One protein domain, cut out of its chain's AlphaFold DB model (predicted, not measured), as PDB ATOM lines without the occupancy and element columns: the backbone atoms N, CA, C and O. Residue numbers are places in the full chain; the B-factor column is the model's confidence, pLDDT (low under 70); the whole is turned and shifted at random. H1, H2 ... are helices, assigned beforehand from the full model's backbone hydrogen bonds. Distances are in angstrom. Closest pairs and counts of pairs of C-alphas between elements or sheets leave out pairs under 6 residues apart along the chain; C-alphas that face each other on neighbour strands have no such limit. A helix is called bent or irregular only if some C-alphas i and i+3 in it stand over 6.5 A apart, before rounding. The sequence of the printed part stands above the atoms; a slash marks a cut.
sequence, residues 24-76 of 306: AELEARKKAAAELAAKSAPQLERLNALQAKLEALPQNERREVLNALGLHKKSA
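Overview. This is residues 24 to 76 of the 306 residues of an uncharacterized protein of Burkholderiales bacterium (UniProt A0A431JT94). A long bent helix, H1, makes the length, and two short helices, H2 and H3, fold back at its far end as a small head. The printed part has 53 residues, three named helices and no named strand: all helix. It is extended, radius of gyration of the C-alphas 17.2 A, spanning 53 by 19 by 13 A.

Arrangement. Start along H1, residues 24 to 56, by its hydrogen bonds assigned as one helix but bent: C-alphas 39 and 42 are 7.2 A apart. Its arms H1a, residues 24 to 39, and H1b, residues 42 to 56, stand at a steep tilt of 46 degrees. H2, residues 59 to 68, is close but not clearly touching H1b; their closest C-alphas, Leu 54 and Arg 62, are 6.0 A apart. They run opposite ways at a steep tilt of 45 degrees. H3, residues 72 to 75, touches H2; their closest C-alphas, Arg 63 and Ser 75, are 5.4 A apart. Every O i to N i+4 pair is within hydrogen-bond range in H1a, H1b and H2; H3 is too short for one.

Along the chain. Find C-alpha 24 at (104.237, -43.380, 650.711), where H1a begins its 22.7 A; H1b measures 21.2 A, H2 14.3 A, and H3 5.1 A, ending with C-alpha 75 at (68.926, -37.405, 680.695).

Size, cuts and confidence. Both links are tight, the printed part has no cut, and residue 75 is under pLDDT 70.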
ATOM      1  N   ALA A  24     104.820 -42.040 650.781       97.69
ATOM      2  CA  ALA A  24     104.237 -43.380 650.711       97.69
ATOM      3  C   ALA A  24     103.614 -43.818 652.053       97.69
ATOM      4  O   ALA A  24     102.505 -44.359 652.088       97.69
ATOM      5  N   GLU A  25     104.276 -43.537 653.183       96.88
ATOM      6  CA  GLU A  25     103.726 -43.805 654.519       96.88
ATOM      7  C   GLU A  25     102.451 -42.991 654.802       96.88
ATOM      8  O   GLU A  25     101.491 -43.506 655.387       96.88
ATOM      9  N   LEU A  26     102.412 -41.723 654.384       94.62
ATOM     10  CA  LEU A  26     101.246 -40.857 654.547       94.62
ATOM     11  C   LEU A  26     100.056 -41.352 653.713       94.62
ATOM     12  O   LEU A  26      98.928 -41.384 654.214       94.62
ATOM     13  N   GLU A  27     100.290 -41.772 652.471       97.19
ATOM     14  CA  GLU A  27      99.259 -42.352 651.607       97.19
ATOM     15  C   GLU A  27      98.714 -43.671 652.163       97.19
ATOM     16  O   GLU A  27      97.496 -43.852 652.235       97.19
ATOM     17  N   ALA A  28      99.590 -44.551 652.657       97.12
ATOM     18  CA  ALA A  28      99.184 -45.793 653.310       97.12
ATOM     19  C   ALA A  28      98.301 -45.528 654.543       97.12
ATOM     20  O   ALA A  28      97.258 -46.167 654.714       97.12
ATOM     21  N   ARG A  29      98.655 -44.532 655.370       95.69
ATOM     22  CA  ARG A  29      97.829 -44.106 656.515       95.69
ATOM     23  C   ARG A  29      96.476 -43.552 656.081       95.69
ATOM     24  O   ARG A  29      95.465 -43.894 656.692       95.69
ATOM     25  N   LYS A  30      96.431 -42.728 655.027       95.88
ATOM     26  CA  LYS A  30      95.169 -42.205 654.475       95.88
ATOM     27  C   LYS A  30      94.267 -43.329 653.975       95.88
ATOM     28  O   LYS A  30      93.079 -43.327 654.287       95.88
ATOM     29  N   LYS A  31      94.823 -44.307 653.256       97.81
ATOM     30  CA  LYS A  31      94.073 -45.470 652.768       97.81
ATOM     31  C   LYS A  31      93.522 -46.309 653.924       97.81
ATOM     32  O   LYS A  31      92.332 -46.610 653.936       97.81
ATOM     33  N   ALA A  32      94.342 -46.605 654.932       97.12
ATOM     34  CA  ALA A  32      93.902 -47.336 656.122       97.12
ATOM     35  C   ALA A  32      92.791 -46.591 656.889       97.12
ATOM     36  O   ALA A  32      91.818 -47.205 657.330       97.12
ATOM     37  N   ALA A  33      92.896 -45.264 657.012       94.12
ATOM     38  CA  ALA A  33      91.856 -44.438 657.621       94.12
ATOM     39  C   ALA A  33      90.551 -44.449 656.805       94.12
ATOM     40  O   ALA A  33      89.476 -44.571 657.389       94.12
ATOM     41  N   ALA A  34      90.634 -44.380 655.472       95.69
ATOM     42  CA  ALA A  34      89.473 -44.461 654.586       95.69
ATOM     43  C   ALA A  34      88.772 -45.827 654.674       95.69
ATOM     44  O   ALA A  34      87.547 -45.884 654.755       95.69
ATOM     45  N   GLU A  35      89.528 -46.926 654.738       97.62
ATOM     46  CA  GLU A  35      88.966 -48.268 654.932       97.62
ATOM     47  C   GLU A  35      88.291 -48.424 656.303       97.62
ATOM     48  O   GLU A  35      87.227 -49.036 656.404       97.62
ATOM     49  N   LEU A  36      88.872 -47.858 657.367       96.44
ATOM     50  CA  LEU A  36      88.265 -47.871 658.701       96.44
ATOM     51  C   LEU A  36      86.987 -47.021 658.749       96.44
ATOM     52  O   LEU A  36      86.000 -47.446 659.348       96.44
ATOM     53  N   ALA A  37      86.979 -45.867 658.075       93.75
ATOM     54  CA  ALA A  37      85.793 -45.029 657.924       93.75
ATOM     55  C   ALA A  37      84.686 -45.738 657.125       93.75
ATOM     56  O   ALA A  37      83.527 -45.722 657.531       93.75
ATOM     57  N   ALA A  38      85.036 -46.432 656.038       96.19
ATOM     58  CA  ALA A  38      84.081 -47.222 655.265       96.19
ATOM     59  C   ALA A  38      83.467 -48.361 656.098       96.19
ATOM     60  O   ALA A  38      82.269 -48.624 656.008       96.19
ATOM     61  N   LYS A  39      84.261 -49.008 656.964       97.25
ATOM     62  CA  LYS A  39      83.776 -50.054 657.882       97.25
ATOM     63  C   LYS A  39      82.857 -49.509 658.983       97.25
ATOM     64  O   LYS A  39      81.948 -50.221 659.406       97.25
ATOM     65  N   SER A  40      83.072 -48.278 659.457       96.31
ATOM     66  CA  SER A  40      82.264 -47.664 660.524       96.31
ATOM     67  C   SER A  40      81.037 -46.893 660.019       96.31
ATOM     68  O   SER A  40      80.102 -46.687 660.795       96.31
ATOM     69  N   ALA A  41      80.981 -46.540 658.730       96.06
ATOM     70  CA  ALA A  41      79.856 -45.849 658.093       96.06
ATOM     71  C   ALA A  41      78.462 -46.433 658.433       96.06
ATOM     72  O   ALA A  41      77.630 -45.680 658.946       96.06
ATOM     73  N   PRO A  42      78.187 -47.748 658.287       97.38
ATOM     74  CA  PRO A  42      76.858 -48.292 658.591       97.38
ATOM     75  C   PRO A  42      76.506 -48.228 660.086       97.38
ATOM     76  O   PRO A  42      75.336 -48.125 660.459       97.38
ATOM     77  N   GLN A  43      77.506 -48.278 660.973       96.50
ATOM     78  CA  GLN A  43      77.278 -48.129 662.413       96.50
ATOM     79  C   GLN A  43      76.913 -46.685 662.766       96.50
ATOM     80  O   GLN A  43      76.047 -46.470 663.615       96.50
ATOM     81  N   LEU A  44      77.535 -45.711 662.098       95.00
ATOM     82  CA  LEU A  44      77.245 -44.291 662.273       95.00
ATOM     83  C   LEU A  44      75.845 -43.941 661.752       95.00
ATOM     84  O   LEU A  44      75.089 -43.271 662.452       95.00
ATOM     85  N   GLU A  45      75.450 -44.471 660.593       96.19
ATOM     86  CA  GLU A  45      74.079 -44.343 660.079       96.19
ATOM     87  C   GLU A  45      73.050 -44.948 661.043       96.19
ATOM     88  O   GLU A  45      72.047 -44.310 661.375       96.19
ATOM     89  N   ARG A  46      73.324 -46.150 661.570       97.81
ATOM     90  CA  ARG A  46      72.468 -46.793 662.577       97.81
ATOM     91  C   ARG A  46      72.365 -45.959 663.856       97.81
ATOM     92  O   ARG A  46      71.274 -45.858 664.417       97.81
ATOM     93  N   LEU A  47      73.468 -45.373 664.324       96.69
ATOM     94  CA  LEU A  47      73.489 -44.508 665.505       96.69
ATOM     95  C   LEU A  47      72.645 -43.251 665.274       96.69
ATOM     96  O   LEU A  47      71.785 -42.953 666.099       96.69
ATOM     97  N   ASN A  48      72.825 -42.572 664.140       93.69
ATOM     98  CA  ASN A  48      72.049 -41.384 663.781       93.69
ATOM     99  C   ASN A  48      70.550 -41.695 663.681       93.69
ATOM    100  O   ASN A  48      69.728 -40.949 664.206       93.69
ATOM    101  N   ALA A  49      70.184 -42.831 663.079       97.31
ATOM    102  CA  ALA A  49      68.792 -43.266 663.004       97.31
ATOM    103  C   ALA A  49      68.191 -43.548 664.394       97.31
ATOM    104  O   ALA A  49      67.037 -43.203 664.655       97.31
ATOM    105  N   LEU A  50      68.956 -44.159 665.305       96.88
ATOM    106  CA  LEU A  50      68.525 -44.369 666.693       96.88
ATOM    107  C   LEU A  50      68.414 -43.052 667.465       96.88
ATOM    108  O   LEU A  50      67.478 -42.893 668.243       96.88
ATOM    109  N   GLN A  51      69.324 -42.107 667.231       95.12
ATOM    110  CA  GLN A  51      69.265 -40.783 667.839       95.12
ATOM    111  C   GLN A  51      68.031 -40.010 667.367       95.12
ATOM    112  O   GLN A  51      67.306 -39.484 668.205       95.12
ATOM    113  N   ALA A  52      67.723 -40.026 666.069       94.56
ATOM    114  CA  ALA A  52      66.510 -39.408 665.533       94.56
ATOM    115  C   ALA A  52      65.235 -40.024 666.137       94.56
ATOM    116  O   ALA A  52      64.315 -39.306 666.525       94.56
ATOM    117  N   LYS A  53      65.192 -41.356 666.297       97.31
ATOM    118  CA  LYS A  53      64.084 -42.036 666.990       97.31
ATOM    119  C   LYS A  53      63.982 -41.608 668.453       97.31
ATOM    120  O   LYS A  53      62.889 -41.314 668.918       97.31
ATOM    121  N   LEU A  54      65.108 -41.533 669.163       96.06
ATOM    122  CA  LEU A  54      65.160 -41.072 670.550       96.06
ATOM    123  C   LEU A  54      64.677 -39.614 670.674       96.06
ATOM    124  O   LEU A  54      63.988 -39.275 671.637       96.06
ATOM    125  N   GLU A  55      65.012 -38.766 669.698       92.06
ATOM    126  CA  GLU A  55      64.616 -37.356 669.610       92.06
ATOM    127  C   GLU A  55      63.135 -37.140 669.259       92.06
ATOM    128  O   GLU A  55      62.563 -36.118 669.643       92.06
ATOM    129  N   ALA A  56      62.498 -38.113 668.606       94.81
ATOM    130  CA  ALA A  56      61.065 -38.103 668.328       94.81
ATOM    131  C   ALA A  56      60.205 -38.538 669.534       94.81
ATOM    132  O   ALA A  56      59.022 -38.206 669.586       94.81
ATOM    133  N   LEU A  57      60.777 -39.265 670.505       94.88
ATOM    134  CA  LEU A  57      60.046 -39.704 671.699       94.88
ATOM    135  C   LEU A  57      59.724 -38.529 672.644       94.88
ATOM    136  O   LEU A  57      60.569 -37.633 672.809       94.88
ATOM    137  N   PRO A  58      58.569 -38.575 673.340       95.12
ATOM    138  CA  PRO A  58      58.268 -37.719 674.483       95.12
ATOM    139  C   PRO A  58      59.387 -37.716 675.537       95.12
ATOM    140  O   PRO A  58      60.124 -38.690 675.710       95.12
ATOM    141  N   GLN A  59      59.532 -36.610 676.274       88.88
ATOM    142  CA  GLN A  59      60.660 -36.411 677.195       88.88
ATOM    143  C   GLN A  59      60.737 -37.467 678.316       88.88
ATOM    144  O   GLN A  59      61.836 -37.856 678.716       88.88
ATOM    145  N   ASN A  60      59.593 -37.933 678.821       92.19
ATOM    146  CA  ASN A  60      59.502 -39.003 679.819       92.19
ATOM    147  C   ASN A  60      60.021 -40.339 679.262       92.19
ATOM    148  O   ASN A  60      60.915 -40.931 679.862       92.19
ATOM    149  N   GLU A  61      59.554 -40.750 678.083       95.06
ATOM    150  CA  GLU A  61      59.981 -41.993 677.425       95.06
ATOM    151  C   GLU A  61      61.471 -41.953 677.056       95.06
ATOM    152  O   GLU A  61      62.221 -42.893 677.325       95.06
ATOM    153  N   ARG A  62      61.956 -40.815 676.537       95.00
ATOM    154  CA  ARG A  62      63.391 -40.601 676.289       95.00
ATOM    155  C   ARG A  62      64.224 -40.799 677.556       95.00
ATOM    156  O   ARG A  62      65.307 -41.386 677.499       95.00
ATOM    157  N   ARG A  63      63.749 -40.290 678.698       90.94
ATOM    158  CA  ARG A  63      64.440 -40.411 679.988       90.94
ATOM    159  C   ARG A  63      64.486 -41.859 680.462       90.94
ATOM    160  O   ARG A  63      65.533 -42.275 680.946       90.94
ATOM    161  N   GLU A  64      63.410 -42.619 680.296       95.12
ATOM    162  CA  GLU A  64      63.377 -44.050 680.621       95.12
ATOM    163  C   GLU A  64      64.390 -44.842 679.792       95.12
ATOM    164  O   GLU A  64      65.209 -45.563 680.363       95.12
ATOM    165  N   VAL A  65      64.428 -44.625 678.472       96.12
ATOM    166  CA  VAL A  65      65.398 -45.275 677.574       96.12
ATOM    167  C   VAL A  65      66.840 -44.923 677.961       96.12
ATOM    168  O   VAL A  65      67.691 -45.806 678.074       96.12
ATOM    169  N   LEU A  66      67.140 -43.643 678.214       94.25
ATOM    170  CA  LEU A  66      68.483 -43.214 678.629       94.25
ATOM    171  C   LEU A  66      68.879 -43.756 680.009       94.25
ATOM    172  O   LEU A  66      70.046 -44.089 680.220       94.25
ATOM    173  N   ASN A  67      67.929 -43.860 680.939       91.69
ATOM    174  CA  ASN A  67      68.171 -44.426 682.264       91.69
ATOM    175  C   ASN A  67      68.431 -45.936 682.192       91.69
ATOM    176  O   ASN A  67      69.360 -46.405 682.846       91.69
ATOM    177  N   ALA A  68      67.684 -46.679 681.367       95.69
ATOM    178  CA  ALA A  68      67.905 -48.109 681.139       95.69
ATOM    179  C   ALA A  68      69.302 -48.399 680.558       95.69
ATOM    180  O   ALA A  68      69.908 -49.419 680.874       95.69
ATOM    181  N   LEU A  69      69.850 -47.470 679.765       95.31
ATOM    182  CA  LEU A  69      71.219 -47.528 679.234       95.31
ATOM    183  C   LEU A  69      72.295 -47.009 680.211       95.31
ATOM    184  O   LEU A  69      73.466 -46.924 679.844       95.31
ATOM    185  N   GLY A  70      71.926 -46.603 681.430       94.56
ATOM    186  CA  GLY A  70      72.852 -46.036 682.417       94.56
ATOM    187  C   GLY A  70      73.343 -44.613 682.100       94.56
ATOM    188  O   GLY A  70      74.202 -44.087 682.808       94.56
ATOM    189  N   LEU A  71      72.787 -43.939 681.086       91.69
ATOM    190  CA  LEU A  71      73.191 -42.609 680.603       91.69
ATOM    191  C   LEU A  71      72.475 -41.455 681.335       91.69
ATOM    192  O   LEU A  71      72.079 -40.455 680.732       91.69
ATOM    193  N   HIS A  72      72.359 -41.555 682.658       84.88
ATOM    194  CA  HIS A  72      71.647 -40.598 683.517       84.88
ATOM    195  C   HIS A  72      72.187 -39.154 683.441       84.88
ATOM    196  O   HIS A  72      71.443 -38.194 683.624       84.88
ATOM    197  N   LYS A  73      73.472 -38.966 683.105       81.94
ATOM    198  CA  LYS A  73      74.069 -37.629 682.914       81.94
ATOM    199  C   LYS A  73      73.551 -36.903 681.668       81.94
ATOM    200  O   LYS A  73      73.536 -35.680 681.655       81.94
ATOM    201  N   LYS A  74      73.137 -37.643 680.630       77.38
ATOM    202  CA  LYS A  74      72.550 -37.074 679.405       77.38
ATOM    203  C   LYS A  74      71.042 -36.835 679.538       77.38
ATOM    204  O   LYS A  74      70.502 -36.018 678.805       77.38
ATOM    205  N   SER A  75      70.369 -37.542 680.452       66.44
ATOM    206  CA  SER A  75      68.926 -37.405 680.695       66.44
ATOM    207  C   SER A  75      68.571 -36.307 681.701       66.44
ATOM    208  O   SER A  75      67.405 -35.918 681.797       66.44
ATOM    209  N   ALA A  76      69.562 -35.776 682.422       70.69
ATOM    210  CA  ALA A  76      69.412 -34.550 683.184       70.69
ATOM    211  C   ALA A  76      69.217 -33.389 682.202       70.69
ATOM    212  O   ALA A  76      70.177 -32.744 681.780       70.69
TER     213      ALA A  76